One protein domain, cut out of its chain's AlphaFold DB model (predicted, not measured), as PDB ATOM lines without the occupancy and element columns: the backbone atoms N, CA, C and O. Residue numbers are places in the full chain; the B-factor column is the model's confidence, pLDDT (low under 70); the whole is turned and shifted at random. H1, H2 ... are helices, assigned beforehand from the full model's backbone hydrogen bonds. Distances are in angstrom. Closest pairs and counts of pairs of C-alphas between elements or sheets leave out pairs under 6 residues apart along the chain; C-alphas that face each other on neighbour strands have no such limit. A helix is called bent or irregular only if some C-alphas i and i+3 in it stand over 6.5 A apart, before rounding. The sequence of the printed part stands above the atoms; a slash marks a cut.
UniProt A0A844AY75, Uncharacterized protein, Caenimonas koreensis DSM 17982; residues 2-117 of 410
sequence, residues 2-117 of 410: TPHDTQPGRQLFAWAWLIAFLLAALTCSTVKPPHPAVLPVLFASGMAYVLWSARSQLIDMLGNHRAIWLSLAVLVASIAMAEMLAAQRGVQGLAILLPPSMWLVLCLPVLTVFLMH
ATOM      1  N   THR A   2     149.412 155.883 146.992       41.72
ATOM      2  CA  THR A   2     149.185 157.062 146.151       41.72
ATOM      3  C   THR A   2     147.838 157.684 146.529       41.72
ATOM      4  O   THR A   2     146.915 156.942 146.863       41.72
ATOM      5  N   PRO A   3     147.669 159.012 146.448       45.78
ATOM      6  CA  PRO A   3     146.435 159.709 146.842       45.78
ATOM      7  C   PRO A   3     145.166 159.308 146.053       45.78
ATOM      8  O   PRO A   3     144.083 159.810 146.333       45.78
ATOM      9  N   HIS A   4     145.264 158.376 145.097       47.53
ATOM     10  CA  HIS A   4     144.140 157.795 144.355       47.53
ATOM     11  C   HIS A   4     143.496 156.555 145.008       47.53
ATOM     12  O   HIS A   4     142.454 156.109 144.528       47.53
ATOM     13  N   ASP A   5     144.065 156.020 146.097       51.72
ATOM     14  CA  ASP A   5     143.622 154.763 146.728       51.72
ATOM     15  C   ASP A   5     142.399 154.892 147.664       51.72
ATOM     16  O   ASP A   5     141.894 153.876 148.142       51.72
ATOM     17  N   THR A   6     141.890 156.101 147.926       56.16
ATOM     18  CA  THR A   6     140.897 156.357 148.992       56.16
ATOM     19  C   THR A   6     139.434 156.369 148.548       56.16
ATOM     20  O   THR A   6     138.555 156.459 149.402       56.16
ATOM     21  N   GLN A   7     139.125 156.261 147.251       67.06
ATOM     22  CA  GLN A   7     137.727 156.220 146.800       67.06
ATOM     23  C   GLN A   7     137.173 154.783 146.857       67.06
ATOM     24  O   GLN A   7     137.569 153.951 146.034       67.06
ATOM     25  N   PRO A   8     136.223 154.470 147.761       72.06
ATOM     26  CA  PRO A   8     135.732 153.103 147.971       72.06
ATOM     27  C   PRO A   8     135.133 152.472 146.704       72.06
ATOM     28  O   PRO A   8     135.345 151.288 146.447       72.06
ATOM     29  N   GLY A   9     134.480 153.265 145.847       75.25
ATOM     30  CA  GLY A   9     133.938 152.789 144.566       75.25
ATOM     31  C   GLY A   9     135.005 152.290 143.583       75.25
ATOM     32  O   GLY A   9     134.778 151.329 142.850       75.25
ATOM     33  N   ARG A  10     136.207 152.881 143.604       79.50
ATOM     34  CA  ARG A  10     137.319 152.470 142.733       79.50
ATOM     35  C   ARG A  10     137.908 151.130 143.159       79.50
ATOM     36  O   ARG A  10     138.238 150.323 142.293       79.50
ATOM     37  N   GLN A  11     138.007 150.893 144.467       83.75
ATOM     38  CA  GLN A  11     138.477 149.619 145.018       83.75
ATOM     39  C   GLN A  11     137.474 148.495 144.728       83.75
ATOM     40  O   GLN A  11     137.872 147.417 144.294       83.75
ATOM     41  N   LEU A  12     136.173 148.766 144.892       89.75
ATOM     42  CA  LEU A  12     135.107 147.802 144.603       89.75
ATOM     43  C   LEU A  12     135.119 147.341 143.144       89.75
ATOM     44  O   LEU A  12     135.093 146.135 142.899       89.75
ATOM     45  N   PHE A  13     135.225 148.265 142.179       92.69
ATOM     46  CA  PHE A  13     135.308 147.898 140.762       92.69
ATOM     47  C   PHE A  13     136.495 146.978 140.486       92.69
ATOM     48  O   PHE A  13     136.346 145.947 139.837       92.69
ATOM     49  N   ALA A  14     137.676 147.320 140.999       91.00
ATOM     50  CA  ALA A  14     138.873 146.563 140.682       91.00
ATOM     51  C   ALA A  14     138.892 145.171 141.342       91.00
ATOM     52  O   ALA A  14     139.429 144.229 140.761       91.00
ATOM     53  N   TRP A  15     138.267 145.016 142.515       94.44
ATOM     54  CA  TRP A  15     138.002 143.705 143.116       94.44
ATOM     55  C   TRP A  15     136.980 142.898 142.319       94.44
ATOM     56  O   TRP A  15     137.241 141.737 142.011       94.44
ATOM     57  N   ALA A  16     135.849 143.505 141.950       94.44
ATOM     58  CA  ALA A  16     134.817 142.844 141.157       94.44
ATOM     59  C   ALA A  16     135.370 142.377 139.804       94.44
ATOM     60  O   ALA A  16     135.168 141.229 139.412       94.44
ATOM     61  N   TRP A  17     136.140 143.235 139.133       95.50
ATOM     62  CA  TRP A  17     136.814 142.908 137.885       95.50
ATOM     63  C   TRP A  17     137.827 141.779 138.067       95.50
ATOM     64  O   TRP A  17     137.820 140.833 137.286       95.50
ATOM     65  N   LEU A  18     138.671 141.832 139.108       94.31
ATOM     66  CA  LEU A  18     139.653 140.780 139.389       94.31
ATOM     67  C   LEU A  18     138.971 139.430 139.637       94.31
ATOM     68  O   LEU A  18     139.401 138.424 139.084       94.31
ATOM     69  N   ILE A  19     137.901 139.405 140.432       92.62
ATOM     70  CA  ILE A  19     137.127 138.188 140.703       92.62
ATOM     71  C   ILE A  19     136.501 137.660 139.410       92.62
ATOM     72  O   ILE A  19     136.640 136.477 139.114       92.62
ATOM     73  N   ALA A  20     135.872 138.524 138.610       90.31
ATOM     74  CA  ALA A  20     135.275 138.133 137.336       90.31
ATOM     75  C   ALA A  20     136.323 137.600 136.344       90.31
ATOM     76  O   ALA A  20     136.090 136.580 135.698       90.31
ATOM     77  N   PHE A  21     137.497 138.232 136.270       88.88
ATOM     78  CA  PHE A  21     138.621 137.763 135.463       88.88
ATOM     79  C   PHE A  21     139.132 136.399 135.932       88.88
ATOM     80  O   PHE A  21     139.314 135.505 135.112       88.88
ATOM     81  N   LEU A  22     139.334 136.212 137.240       86.12
ATOM     82  CA  LEU A  22     139.797 134.939 137.797       86.12
ATOM     83  C   LEU A  22     138.771 133.827 137.575       86.12
ATOM     84  O   LEU A  22     139.151 132.727 137.190       86.12
ATOM     85  N   LEU A  23     137.477 134.109 137.746       81.75
ATOM     86  CA  LEU A  23     136.407 133.165 137.426       81.75
ATOM     87  C   LEU A  23     136.414 132.802 135.940       81.75
ATOM     88  O   LEU A  23     136.402 131.618 135.614       81.75
ATOM     89  N   ALA A  24     136.490 133.792 135.045       77.44
ATOM     90  CA  ALA A  24     136.578 133.558 133.607       77.44
ATOM     91  C   ALA A  24     137.812 132.716 133.243       77.44
ATOM     92  O   ALA A  24     137.679 131.733 132.530       77.44
ATOM     93  N   ALA A  25     138.991 133.032 133.789       74.69
ATOM     94  CA  ALA A  25     140.225 132.283 133.555       74.69
ATOM     95  C   ALA A  25     140.159 130.837 134.084       74.69
ATOM     96  O   ALA A  25     140.588 129.915 133.396       74.69
ATOM     97  N   LEU A  26     139.586 130.617 135.274       71.12
ATOM     98  CA  LEU A  26     139.446 129.285 135.884       71.12
ATOM     99  C   LEU A  26     138.380 128.413 135.204       71.12
ATOM    100  O   LEU A  26     138.438 127.186 135.308       71.12
ATOM    101  N   THR A  27     137.409 129.041 134.536       63.84
ATOM    102  CA  THR A  27     136.323 128.370 133.798       63.84
ATOM    103  C   THR A  27     136.592 128.236 132.305       63.84
ATOM    104  O   THR A  27     135.899 127.464 131.657       63.84
ATOM    105  N   CYS A  28     137.616 128.911 131.772       54.03
ATOM    106  CA  CYS A  28     138.063 128.886 130.374       54.03
ATOM    107  C   CYS A  28     138.635 127.534 129.909       54.03
ATOM    108  O   CYS A  28     139.552 127.496 129.090       54.03
ATOM    109  N   SER A  29     138.122 126.418 130.425       50.25
ATOM    110  CA  SER A  29     138.475 125.097 129.934       50.25
ATOM    111  C   SER A  29     137.952 124.926 128.507       50.25
ATOM    112  O   SER A  29     136.889 125.436 128.149       50.25
ATOM    113  N   THR A  30     138.686 124.167 127.690       42.06
ATOM    114  CA  THR A  30     138.291 123.789 126.319       42.06
ATOM    115  C   THR A  30     136.944 123.054 126.256       42.06
ATOM    116  O   THR A  30     136.391 122.868 125.180       42.06
ATOM    117  N   VAL A  31     136.405 122.661 127.412       41.22
ATOM    118  CA  VAL A  31     135.146 121.928 127.601       41.22
ATOM    119  C   VAL A  31     133.942 122.851 127.681       41.22
ATOM    120  O   VAL A  31     132.852 122.497 127.244       41.22
ATOM    121  N   LYS A  32     134.117 124.027 128.290       51.00
ATOM    122  CA  LYS A  32     133.042 124.996 128.483       51.00
ATOM    123  C   LYS A  32     133.630 126.405 128.524       51.00
ATOM    124  O   LYS A  32     133.659 127.014 129.595       51.00
ATOM    125  N   PRO A  33     134.118 126.922 127.382       55.38
ATOM    126  CA  PRO A  33     134.648 128.274 127.337       55.38
ATOM    127  C   PRO A  33     133.583 129.262 127.844       55.38
ATOM    128  O   PRO A  33     132.386 129.053 127.609       55.38
ATOM    129  N   PRO A  34     133.980 130.334 128.553       61.88
ATOM    130  CA  PRO A  34     133.059 131.390 128.925       61.88
ATOM    131  C   PRO A  34     132.403 131.946 127.667       61.88
ATOM    132  O   PRO A  34     132.974 131.899 126.574       61.88
ATOM    133  N   HIS A  35     131.202 132.503 127.834       68.88
ATOM    134  CA  HIS A  35     130.502 133.156 126.737       68.88
ATOM    135  C   HIS A  35     131.464 134.125 126.015       68.88
ATOM    136  O   HIS A  35     132.149 134.896 126.697       68.88
ATOM    137  N   PRO A  36     131.536 134.119 124.670       69.00
ATOM    138  CA  PRO A  36     132.578 134.816 123.909       69.00
ATOM    139  C   PRO A  36     132.643 136.327 124.178       69.00
ATOM    140  O   PRO A  36     133.677 136.943 123.959       69.00
ATOM    141  N   ALA A  37     131.568 136.919 124.709       77.25
ATOM    142  CA  ALA A  37     131.522 138.320 125.128       77.25
ATOM    143  C   ALA A  37     132.214 138.626 126.476       77.25
ATOM    144  O   ALA A  37     132.561 139.777 126.722       77.25
ATOM    145  N   VAL A  38     132.439 137.641 127.354       82.38
ATOM    146  CA  VAL A  38     132.935 137.870 128.729       82.38
ATOM    147  C   VAL A  38     134.337 138.473 128.732       82.38
ATOM    148  O   VAL A  38     134.563 139.503 129.365       82.38
ATOM    149  N   LEU A  39     135.281 137.862 128.013       82.94
ATOM    150  CA  LEU A  39     136.669 138.327 127.986       82.94
ATOM    151  C   LEU A  39     136.846 139.676 127.256       82.94
ATOM    152  O   LEU A  39     137.548 140.527 127.802       82.94
ATOM    153  N   PRO A  40     136.184 139.945 126.109       86.25
ATOM    154  CA  PRO A  40     136.162 141.281 125.508       86.25
ATOM    155  C   PRO A  40     135.589 142.360 126.432       86.25
ATOM    156  O   PRO A  40     136.160 143.444 126.536       86.25
ATOM    157  N   VAL A  41     134.482 142.077 127.133       89.94
ATOM    158  CA  VAL A  41     133.868 143.031 128.075       89.94
ATOM    159  C   VAL A  41     134.793 143.294 129.259       89.94
ATOM    160  O   VAL A  41     134.955 144.449 129.662       89.94
ATOM    161  N   LEU A  42     135.447 142.261 129.798       91.31
ATOM    162  CA  LEU A  42     136.465 142.423 130.835       91.31
ATOM    163  C   LEU A  42     137.630 143.277 130.332       91.31
ATOM    164  O   LEU A  42     138.004 144.237 130.999       91.31
ATOM    165  N   PHE A  43     138.158 142.996 129.142       91.00
ATOM    166  CA  PHE A  43     139.223 143.805 128.557       91.00
ATOM    167  C   PHE A  43     138.804 145.275 128.409       91.00
ATOM    168  O   PHE A  43     139.486 146.159 128.925       91.00
ATOM    169  N   ALA A  44     137.664 145.542 127.765       92.19
ATOM    170  CA  ALA A  44     137.191 146.897 127.496       92.19
ATOM    171  C   ALA A  44     136.910 147.681 128.786       92.19
ATOM    172  O   ALA A  44     137.399 148.798 128.950       92.19
ATOM    173  N   SER A  45     136.173 147.087 129.731       95.12
ATOM    174  CA  SER A  45     135.850 147.726 131.014       95.12
ATOM    175  C   SER A  45     137.091 147.961 131.878       95.12
ATOM    176  O   SER A  45     137.248 149.028 132.473       95.12
ATOM    177  N   GLY A  46     138.003 146.991 131.910       93.44
ATOM    178  CA  GLY A  46     139.255 147.077 132.645       93.44
ATOM    179  C   GLY A  46     140.190 148.138 132.073       93.44
ATOM    180  O   GLY A  46     140.723 148.964 132.812       93.44
ATOM    181  N   MET A  47     140.340 148.165 130.748       93.81
ATOM    182  CA  MET A  47     141.168 149.152 130.062       93.81
ATOM    183  C   MET A  47     140.589 150.561 130.201       93.81
ATOM    184  O   MET A  47     141.332 151.486 130.518       93.81
ATOM    185  N   ALA A  48     139.270 150.733 130.051       93.69
ATOM    186  CA  ALA A  48     138.608 152.019 130.270       93.69
ATOM    187  C   ALA A  48     138.856 152.545 131.692       93.69
ATOM    188  O   ALA A  48     139.236 153.704 131.872       93.69
ATOM    189  N   TYR A  49     138.731 151.678 132.701       91.50
ATOM    190  CA  TYR A  49     139.033 152.034 134.084       91.50
ATOM    191  C   TYR A  49     140.504 152.425 134.275       91.50
ATOM    192  O   TYR A  49     140.788 153.452 134.896       91.50
ATOM    193  N   VAL A  50     141.449 151.635 133.754       91.25
ATOM    194  CA  VAL A  50     142.890 151.903 133.906       91.25
ATOM    195  C   VAL A  50     143.281 153.199 133.199       91.25
ATOM    196  O   VAL A  50     143.987 154.015 133.785       91.25
ATOM    197  N   LEU A  51     142.788 153.442 131.983       91.44
ATOM    198  CA  LEU A  51     143.047 154.681 131.247       91.44
ATOM    199  C   LEU A  51     142.478 155.914 131.959       91.44
ATOM    200  O   LEU A  51     143.077 156.986 131.886       91.44
ATOM    201  N   TRP A  52     141.356 155.769 132.663       89.94
ATOM    202  CA  TRP A  52     140.748 156.863 133.416       89.94
ATOM    203  C   TRP A  52     141.418 157.119 134.773       89.94
ATOM    204  O   TRP A  52     141.553 158.269 135.185       89.94
ATOM    205  N   SER A  53     141.843 156.067 135.480       84.88
ATOM    206  CA  SER A  53     142.220 156.161 136.902       84.88
ATOM    207  C   SER A  53     143.685 155.849 137.223       84.88
ATOM    208  O   SER A  53     144.172 156.277 138.267       84.88
ATOM    209  N   ALA A  54     144.392 155.133 136.348       85.00
ATOM    210  CA  ALA A  54     145.738 154.609 136.590       85.00
ATOM    211  C   ALA A  54     146.630 154.671 135.331       85.00
ATOM    212  O   ALA A  54     147.512 153.837 135.129       85.00
ATOM    213  N   ARG A  55     146.412 155.675 134.468       89.12
ATOM    214  CA  ARG A  55     147.113 155.813 133.181       89.12
ATOM    215  C   ARG A  55     148.631 155.894 133.330       89.12
ATOM    216  O   ARG A  55     149.339 155.271 132.549       89.12
ATOM    217  N   SER A  56     149.128 156.651 134.308       88.50
ATOM    218  CA  SER A  56     150.570 156.767 134.564       88.50
ATOM    219  C   SER A  56     151.179 155.416 134.928       88.50
ATOM    220  O   SER A  56     152.167 155.024 134.324       88.50
ATOM    221  N   GLN A  57     150.524 154.649 135.802       87.81
ATOM    222  CA  GLN A  57     150.968 153.303 136.182       87.81
ATOM    223  C   GLN A  57     151.016 152.359 134.975       87.81
ATOM    224  O   GLN A  57     151.962 151.587 134.840       87.81
ATOM    225  N   LEU A  58     150.030 152.440 134.072       87.56
ATOM    226  CA  LEU A  58     150.038 151.677 132.822       87.56
ATOM    227  C   LEU A  58     151.221 152.080 131.925       87.56
ATOM    228  O   LEU A  58     151.918 151.204 131.421       87.56
ATOM    229  N   ILE A  59     151.465 153.381 131.739       88.44
ATOM    230  CA  ILE A  59     152.579 153.890 130.922       88.44
ATOM    231  C   ILE A  59     153.925 153.462 131.517       88.44
ATOM    232  O   ILE A  59     154.758 152.916 130.794       88.44
ATOM    233  N   ASP A  60     154.115 153.640 132.822       86.06
ATOM    234  CA  ASP A  60     155.342 153.265 133.527       86.06
ATOM    235  C   ASP A  60     155.589 151.756 133.430       86.06
ATOM    236  O   ASP A  60     156.699 151.314 133.136       86.06
ATOM    237  N   MET A  61     154.546 150.940 133.611       85.88
ATOM    238  CA  MET A  61     154.621 149.486 133.471       85.88
ATOM    239  C   MET A  61     154.983 149.060 132.040       85.88
ATOM    240  O   MET A  61     155.815 148.164 131.857       85.88
ATOM    241  N   LEU A  62     154.378 149.683 131.023       84.56
ATOM    242  CA  LEU A  62     154.692 149.410 129.620       84.56
ATOM    243  C   LEU A  62     156.128 149.836 129.275       84.56
ATOM    244  O   LEU A  62     156.830 149.097 128.584       84.56
ATOM    245  N   GLY A  63     156.590 150.973 129.802       83.25
ATOM    246  CA  GLY A  63     157.950 151.479 129.612       83.25
ATOM    247  C   GLY A  63     159.015 150.606 130.283       83.25
ATOM    248  O   GLY A  63     159.973 150.184 129.631       83.25
ATOM    249  N   ASN A  64     158.820 150.269 131.561       80.00
ATOM    250  CA  ASN A  64     159.776 149.502 132.368       80.00
ATOM    251  C   ASN A  64     159.904 148.039 131.922       80.00
ATOM    252  O   ASN A  64     160.968 147.437 132.059       80.00
ATOM    253  N   HIS A  65     158.842 147.466 131.353       78.50
ATOM    254  CA  HIS A  65     158.810 146.068 130.913       78.50
ATOM    255  C   HIS A  65     158.607 145.922 129.400       78.50
ATOM    256  O   HIS A  65     158.090 144.904 128.935       78.50
ATOM    257  N   ARG A  66     159.054 146.912 128.613       77.56
ATOM    258  CA  ARG A  66     158.844 146.986 127.153       77.56
ATOM    259  C   ARG A  66     159.160 145.696 126.397       77.56
ATOM    260  O   ARG A  66     158.437 145.335 125.480       77.56
ATOM    261  N   ALA A  67     160.214 144.979 126.790       69.25
ATOM    262  CA  ALA A  67     160.631 143.746 126.124       69.25
ATOM    263  C   ALA A  67     159.620 142.603 126.323       69.25
ATOM    264  O   ALA A  67     159.373 141.832 125.397       69.25
ATOM    265  N   ILE A  68     159.004 142.518 127.506       70.31
ATOM    266  CA  ILE A  68     157.971 141.521 127.819       70.31
ATOM    267  C   ILE A  68     156.716 141.822 126.998       70.31
ATOM    268  O   ILE A  68     156.192 140.935 126.331       70.31
ATOM    269  N   TRP A  69     156.284 143.085 126.981       77.69
ATOM    270  CA  TRP A  69     155.109 143.511 126.218       77.69
ATOM    271  C   TRP A  69     155.302 143.384 124.711       77.69
ATOM    272  O   TRP A  69     154.389 142.942 124.023       77.69
ATOM    273  N   LEU A  70     156.495 143.695 124.201       75.31
ATOM    274  CA  LEU A  70     156.834 143.477 122.797       75.31
ATOM    275  C   LEU A  70     156.791 141.986 122.448       75.31
ATOM    276  O   LEU A  70     156.201 141.621 121.440       75.31
ATOM    277  N   SER A  71     157.350 141.119 123.296       64.31
ATOM    278  CA  SER A  71     157.306 139.664 123.085       64.31
ATOM    279  C   SER A  71     155.870 139.137 123.075       64.31
ATOM    280  O   SER A  71     155.519 138.303 122.244       64.31
ATOM    281  N   LEU A  72     155.022 139.664 123.961       70.38
ATOM    282  CA  LEU A  72     153.600 139.342 124.017       70.38
ATOM    283  C   LEU A  72     152.848 139.844 122.776       70.38
ATOM    284  O   LEU A  72     152.036 139.116 122.220       70.38
ATOM    285  N   ALA A  73     153.146 141.058 122.309       75.75
ATOM    286  CA  ALA A  73     152.563 141.621 121.094       75.75
ATOM    287  C   ALA A  73     152.964 140.818 119.850       75.75
ATOM    288  O   ALA A  73     152.112 140.524 119.017       75.75
ATOM    289  N   VAL A  74     154.232 140.405 119.750       71.56
ATOM    290  CA  VAL A  74     154.693 139.523 118.670       71.56
ATOM    291  C   VAL A  74     153.991 138.170 118.753       71.56
ATOM    292  O   VAL A  74     153.571 137.663 117.719       71.56
ATOM    293  N   LEU A  75     153.790 137.609 119.950       67.81
ATOM    294  CA  LEU A  75     153.022 136.373 120.118       67.81
ATOM    295  C   LEU A  75     151.584 136.532 119.608       67.81
ATOM    296  O   LEU A  75     151.149 135.735 118.784       67.81
ATOM    297  N   VAL A  76     150.871 137.581 120.032       69.31
ATOM    298  CA  VAL A  76     149.499 137.865 119.569       69.31
ATOM    299  C   VAL A  76     149.454 138.043 118.052       69.31
ATOM    300  O   VAL A  76     148.614 137.435 117.397       69.31
ATOM    301  N   ALA A  77     150.379 138.822 117.482       71.19
ATOM    302  CA  ALA A  77     150.471 139.028 116.040       71.19
ATOM    303  C   ALA A  77     150.755 137.721 115.286       71.19
ATOM    304  O   ALA A  77     150.202 137.494 114.215       71.19
ATOM    305  N   SER A  78     151.578 136.844 115.860       63.34
ATOM    306  CA  SER A  78     151.935 135.558 115.256       63.34
ATOM    307  C   SER A  78     150.766 134.582 115.259       63.34
ATOM    308  O   SER A  78     150.538 133.919 114.254       63.34
ATOM    309  N   ILE A  79     149.999 134.532 116.352       63.25
ATOM    310  CA  ILE A  79     148.765 133.741 116.422       63.25
ATOM    311  C   ILE A  79     147.747 134.315 115.419       63.25
ATOM    312  O   ILE A  79     147.229 133.582 114.589       63.25
ATOM    313  N   ALA A  80     147.536 135.636 115.387       67.06
ATOM    314  CA  ALA A  80     146.616 136.265 114.432       67.06
ATOM    315  C   ALA A  80     147.014 136.018 112.963       67.06
ATOM    316  O   ALA A  80     146.159 135.779 112.114       67.06
ATOM    317  N   MET A  81     148.314 136.040 112.657       64.44
ATOM    318  CA  MET A  81     148.832 135.721 111.327       64.44
ATOM    319  C   MET A  81     148.657 134.237 110.987       64.44
ATOM    320  O   MET A  81     148.299 133.922 109.853       64.44
ATOM    321  N   ALA A  82     148.882 133.329 111.941       59.00
ATOM    322  CA  ALA A  82     148.654 131.898 111.750       59.00
ATOM    323  C   ALA A  82     147.178 131.608 111.441       59.00
ATOM    324  O   ALA A  82     146.888 130.890 110.484       59.00
ATOM    325  N   GLU A  83     146.267 132.242 112.176       61.88
ATOM    326  CA  GLU A  83     144.821 132.174 111.957       61.88
ATOM    327  C   GLU A  83     144.417 132.725 110.581       61.88
ATOM    328  O   GLU A  83     143.686 132.082 109.826       61.88
ATOM    329  N   MET A  84     144.961 133.884 110.191       61.72
ATOM    330  CA  MET A  84     144.725 134.468 108.866       61.72
ATOM    331  C   MET A  84     145.202 133.543 107.736       61.72
ATOM    332  O   MET A  84     144.499 133.359 106.743       61.72
ATOM    333  N   LEU A  85     146.388 132.943 107.876       59.31
ATOM    334  CA  LEU A  85     146.940 132.008 106.894       59.31
ATOM    335  C   LEU A  85     146.134 130.704 106.822       59.31
ATOM    336  O   LEU A  85     145.970 130.156 105.732       59.31
ATOM    337  N   ALA A  86     145.616 130.215 107.951       56.19
ATOM    338  CA  ALA A  86     144.719 129.063 107.986       56.19
ATOM    339  C   ALA A  86     143.404 129.363 107.243       56.19
ATOM    340  O   ALA A  86     142.989 128.581 106.383       56.19
ATOM    341  N   ALA A  87     142.815 130.539 107.483       61.00
ATOM    342  CA  ALA A  87     141.604 130.995 106.801       61.00
ATOM    343  C   ALA A  87     141.806 131.141 105.280       61.00
ATOM    344  O   ALA A  87     140.981 130.669 104.498       61.00
ATOM    345  N   GLN A  88     142.928 131.727 104.845       60.41
ATOM    346  CA  GLN A  88     143.280 131.849 103.422       60.41
ATOM    347  C   GLN A  88     143.431 130.494 102.716       60.41
ATOM    348  O   GLN A  88     143.248 130.404 101.505       60.41
ATOM    349  N   ARG A  89     143.751 129.432 103.462       55.50
ATOM    350  CA  ARG A  89     143.919 128.066 102.948       55.50
ATOM    351  C   ARG A  89     142.635 127.236 102.997       55.50
ATOM    352  O   ARG A  89     142.687 126.031 102.777       55.50
ATOM    353  N   GLY A  90     141.491 127.861 103.279       53.91
ATOM    354  CA  GLY A  90     140.193 127.187 103.282       53.91
ATOM    355  C   GLY A  90     139.972 126.250 104.470       53.91
ATOM    356  O   GLY A  90     139.011 125.484 104.456       53.91
ATOM    357  N   VAL A  91     140.814 126.319 105.510       54.88
ATOM    358  CA  VAL A  91     140.553 125.661 106.797       54.88
ATOM    359  C   VAL A  91     139.443 126.465 107.482       54.88
ATOM    360  O   VAL A  91     139.688 127.474 108.140       54.88
ATOM    361  N   GLN A  92     138.189 126.100 107.211       44.97
ATOM    362  CA  GLN A  92     137.022 126.824 107.713       44.97
ATOM    363  C   GLN A  92     136.887 126.650 109.234       44.97
ATOM    364  O   GLN A  92     136.787 125.528 109.722       44.97
ATOM    365  N   GLY A  93     136.839 127.767 109.974       47.03
ATOM    366  CA  GLY A  93     136.474 127.763 111.398       47.03
ATOM    367  C   GLY A  93     136.631 129.079 112.179       47.03
ATOM    368  O   GLY A  93     135.941 129.253 113.177       47.03
ATOM    369  N   LEU A  94     137.480 130.025 111.755       45.12
ATOM    370  CA  LEU A  94     137.997 131.063 112.678       45.12
ATOM    371  C   LEU A  94     137.836 132.532 112.239       45.12
ATOM    372  O   LEU A  94     138.494 133.426 112.760       45.12
ATOM    373  N   ALA A  95     136.938 132.833 111.302       42.31
ATOM    374  CA  ALA A  95     137.001 134.104 110.574       42.31
ATOM    375  C   ALA A  95     136.486 135.387 111.278       42.31
ATOM    376  O   ALA A  95     136.540 136.430 110.636       42.31
ATOM    377  N   ILE A  96     135.966 135.401 112.523       47.25
ATOM    378  CA  ILE A  96     135.320 136.640 113.053       47.25
ATOM    379  C   ILE A  96     135.629 136.994 114.528       47.25
ATOM    380  O   ILE A  96     135.467 138.149 114.920       47.25
ATOM    381  N   LEU A  97     136.134 136.083 115.368       56.53
ATOM    382  CA  LEU A  97     136.355 136.363 116.799       56.53
ATOM    383  C   LEU A  97     137.754 135.922 117.235       56.53
ATOM    384  O   LEU A  97     138.117 134.768 117.030       56.53
ATOM    385  N   LEU A  98     138.526 136.826 117.862       60.41
ATOM    386  CA  LEU A  98     139.802 136.452 118.487       60.41
ATOM    387  C   LEU A  98     139.551 135.299 119.479       60.41
ATOM    388  O   LEU A  98     138.585 135.377 120.252       60.41
ATOM    389  N   PRO A  99     140.401 134.259 119.509       61.31
ATOM    390  CA  PRO A  99     140.225 133.145 120.428       61.31
ATOM    391  C   PRO A  99     140.315 133.618 121.893       61.31
ATOM    392  O   PRO A  99     141.020 134.588 122.195       61.31
ATOM    393  N   PRO A 100     139.646 132.935 122.844       64.62
ATOM    394  CA  PRO A 100     139.670 133.294 124.268       64.62
ATOM    395  C   PRO A 100     141.081 133.494 124.853       64.62
ATOM    396  O   PRO A 100     141.288 134.377 125.686       64.62
ATOM    397  N   SER A 101     142.071 132.731 124.382       64.44
ATOM    398  CA  SER A 101     143.482 132.859 124.773       64.44
ATOM    399  C   SER A 101     144.076 134.232 124.437       64.44
ATOM    400  O   SER A 101     144.789 134.804 125.261       64.44
ATOM    401  N   MET A 102     143.742 134.808 123.277       68.50
ATOM    402  CA  MET A 102     144.173 136.160 122.911       68.50
ATOM    403  C   MET A 102     143.529 137.217 123.806       68.50
ATOM    404  O   MET A 102     144.211 138.137 124.249       68.50
ATOM    405  N   TRP A 103     142.243 137.081 124.134       75.62
ATOM    406  CA  TRP A 103     141.588 138.023 125.043       75.62
ATOM    407  C   TRP A 103     142.156 137.963 126.465       75.62
ATOM    408  O   TRP A 103     142.335 139.003 127.094       75.62
ATOM    409  N   LEU A 104     142.507 136.771 126.962       75.81
ATOM    410  CA  LEU A 104     143.218 136.624 128.237       75.81
ATOM    411  C   LEU A 104     144.568 137.352 128.213       75.81
ATOM    412  O   LEU A 104     144.896 138.060 129.164       75.81
ATOM    413  N   VAL A 105     145.315 137.225 127.111       75.00
ATOM    414  CA  VAL A 105     146.582 137.936 126.896       75.00
ATOM    415  C   VAL A 105     146.380 139.455 126.887       75.00
ATOM    416  O   VAL A 105     147.125 140.180 127.549       75.00
ATOM    417  N   LEU A 106     145.344 139.947 126.206       81.56
ATOM    418  CA  LEU A 106     145.006 141.374 126.157       81.56
ATOM    419  C   LEU A 106     144.583 141.935 127.522       81.56
ATOM    420  O   LEU A 106     144.789 143.117 127.787       81.56
ATOM    421  N   CYS A 107     144.046 141.107 128.417       86.50
ATOM    422  CA  CYS A 107     143.717 141.492 129.791       86.50
ATOM    423  C   CYS A 107     144.942 141.605 130.720       86.50
ATOM    424  O   CYS A 107     144.823 142.200 131.794       86.50
ATOM    425  N   LEU A 108     146.118 141.079 130.346       85.88
ATOM    426  CA  LEU A 108     147.310 141.066 131.211       85.88
ATOM    427  C   LEU A 108     147.796 142.457 131.663       85.88
ATOM    428  O   LEU A 108     148.147 142.582 132.839       85.88
ATOM    429  N   PRO A 109     147.807 143.515 130.826       86.88
ATOM    430  CA  PRO A 109     148.137 144.868 131.272       86.88
ATOM    431  C   PRO A 109     147.212 145.363 132.391       86.88
ATOM    432  O   PRO A 109     147.685 145.839 133.420       86.88
ATOM    433  N   VAL A 110     145.895 145.190 132.224       90.31
ATOM    434  CA  VAL A 110     144.891 145.591 133.224       90.31
ATOM    435  C   VAL A 110     145.086 144.806 134.516       90.31
ATOM    436  O   VAL A 110     145.164 145.393 135.596       90.31
ATOM    437  N   LEU A 111     145.217 143.482 134.398       90.62
ATOM    438  CA  LEU A 111     145.475 142.600 135.528       90.62
ATOM    439  C   LEU A 111     146.728 143.045 136.288       90.62
ATOM    440  O   LEU A 111     146.695 143.147 137.509       90.62
ATOM    441  N   THR A 112     147.810 143.363 135.577       88.00
ATOM    442  CA  THR A 112     149.077 143.782 136.190       88.00
ATOM    443  C   THR A 112     148.906 145.064 137.000       88.00
ATOM    444  O   THR A 112     149.330 145.096 138.153       88.00
ATOM    445  N   VAL A 113     148.223 146.080 136.459       89.25
ATOM    446  CA  VAL A 113     147.920 147.319 137.200       89.25
ATOM    447  C   VAL A 113     147.104 147.019 138.460       89.25
ATOM    448  O   VAL A 113     147.388 147.554 139.530       89.25
ATOM    449  N   PHE A 114     146.120 146.119 138.391       90.81
ATOM    450  CA  PHE A 114     145.333 145.758 139.575       90.81
ATOM    451  C   PHE A 114     146.140 144.984 140.618       90.81
ATOM    452  O   PHE A 114     145.960 145.196 141.820       90.81
ATOM    453  N   LEU A 115     147.058 144.128 140.182       89.94
ATOM    454  CA  LEU A 115     147.932 143.363 141.066       89.94
ATOM    455  C   LEU A 115     149.081 144.191 141.662       89.94
ATOM    456  O   LEU A 115     149.735 143.705 142.579       89.94
ATOM    457  N   MET A 116     149.301 145.444 141.243       86.69
ATOM    458  CA  MET A 116     150.250 146.343 141.924       86.69
ATOM    459  C   MET A 116     149.840 146.665 143.368       86.69
ATOM    460  O   MET A 116     150.664 147.106 144.163       86.69
ATOM    461  N   HIS A 117     148.573 146.450 143.728       86.62
ATOM    462  CA  HIS A 117     148.100 146.645 145.091       86.62
ATOM    463  C   HIS A 117     148.215 145.352 145.909       86.62
ATOM    464  O   HIS A 117     147.532 144.362 145.630       86.62
TER     465      HIS A 117
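This is residues 2 to 117 of the 410 residues of an uncharacterized protein of Caenimonas koreensis DSM 17982 (UniProt A0A844AY75). H1, H2 and H5 form a bundle, side by side; H3 and the longest helix, H4, make a corner next to H5, and H4 reaches past the bundle. The printed part has 116 residues with five named helices, H1 to H5, and no named strand: all helix. It is elongated, 55 by 32 by 19 A, and only just compact, close to loose, with a radius of gyration of the C-alphas of 16.1 A.

H4, residues 66 to 88, measures 32.2 A from first to last C-alpha; H5, 100 to 115, 21.3 A; H3, 55 to 64, 14.2 A; H2, 38 to 53, 22.1 A; H1, 8 to 27, 28.5 A. C-alpha 8 is at (135.732, 153.103, 147.971), C-alpha 115 at (147.932, 143.363, 141.066). H5 has a kink of 44 degrees near residue 109 and is only just irregular: C-alphas 106 and 109 are 6.9 A apart.

H4, with residues 72 to 76 alone, only just touches the hub H5, with 3 pairs of C-alphas within 8 A, closest Val 76 and Met 102, 6.5 A; they form a hairpin. H5 touches H2, closest C-alphas Phe 43 and Cys 107, 5.2 A. H1 and H4 are apart. Every O i to N i+4 pair is within hydrogen-bond range in H1 to H4, 10 of 12 in H5.

The printed part has no cut; the H4 to H5 link is long. Confidence is low, for instance, at residues 78 to 102.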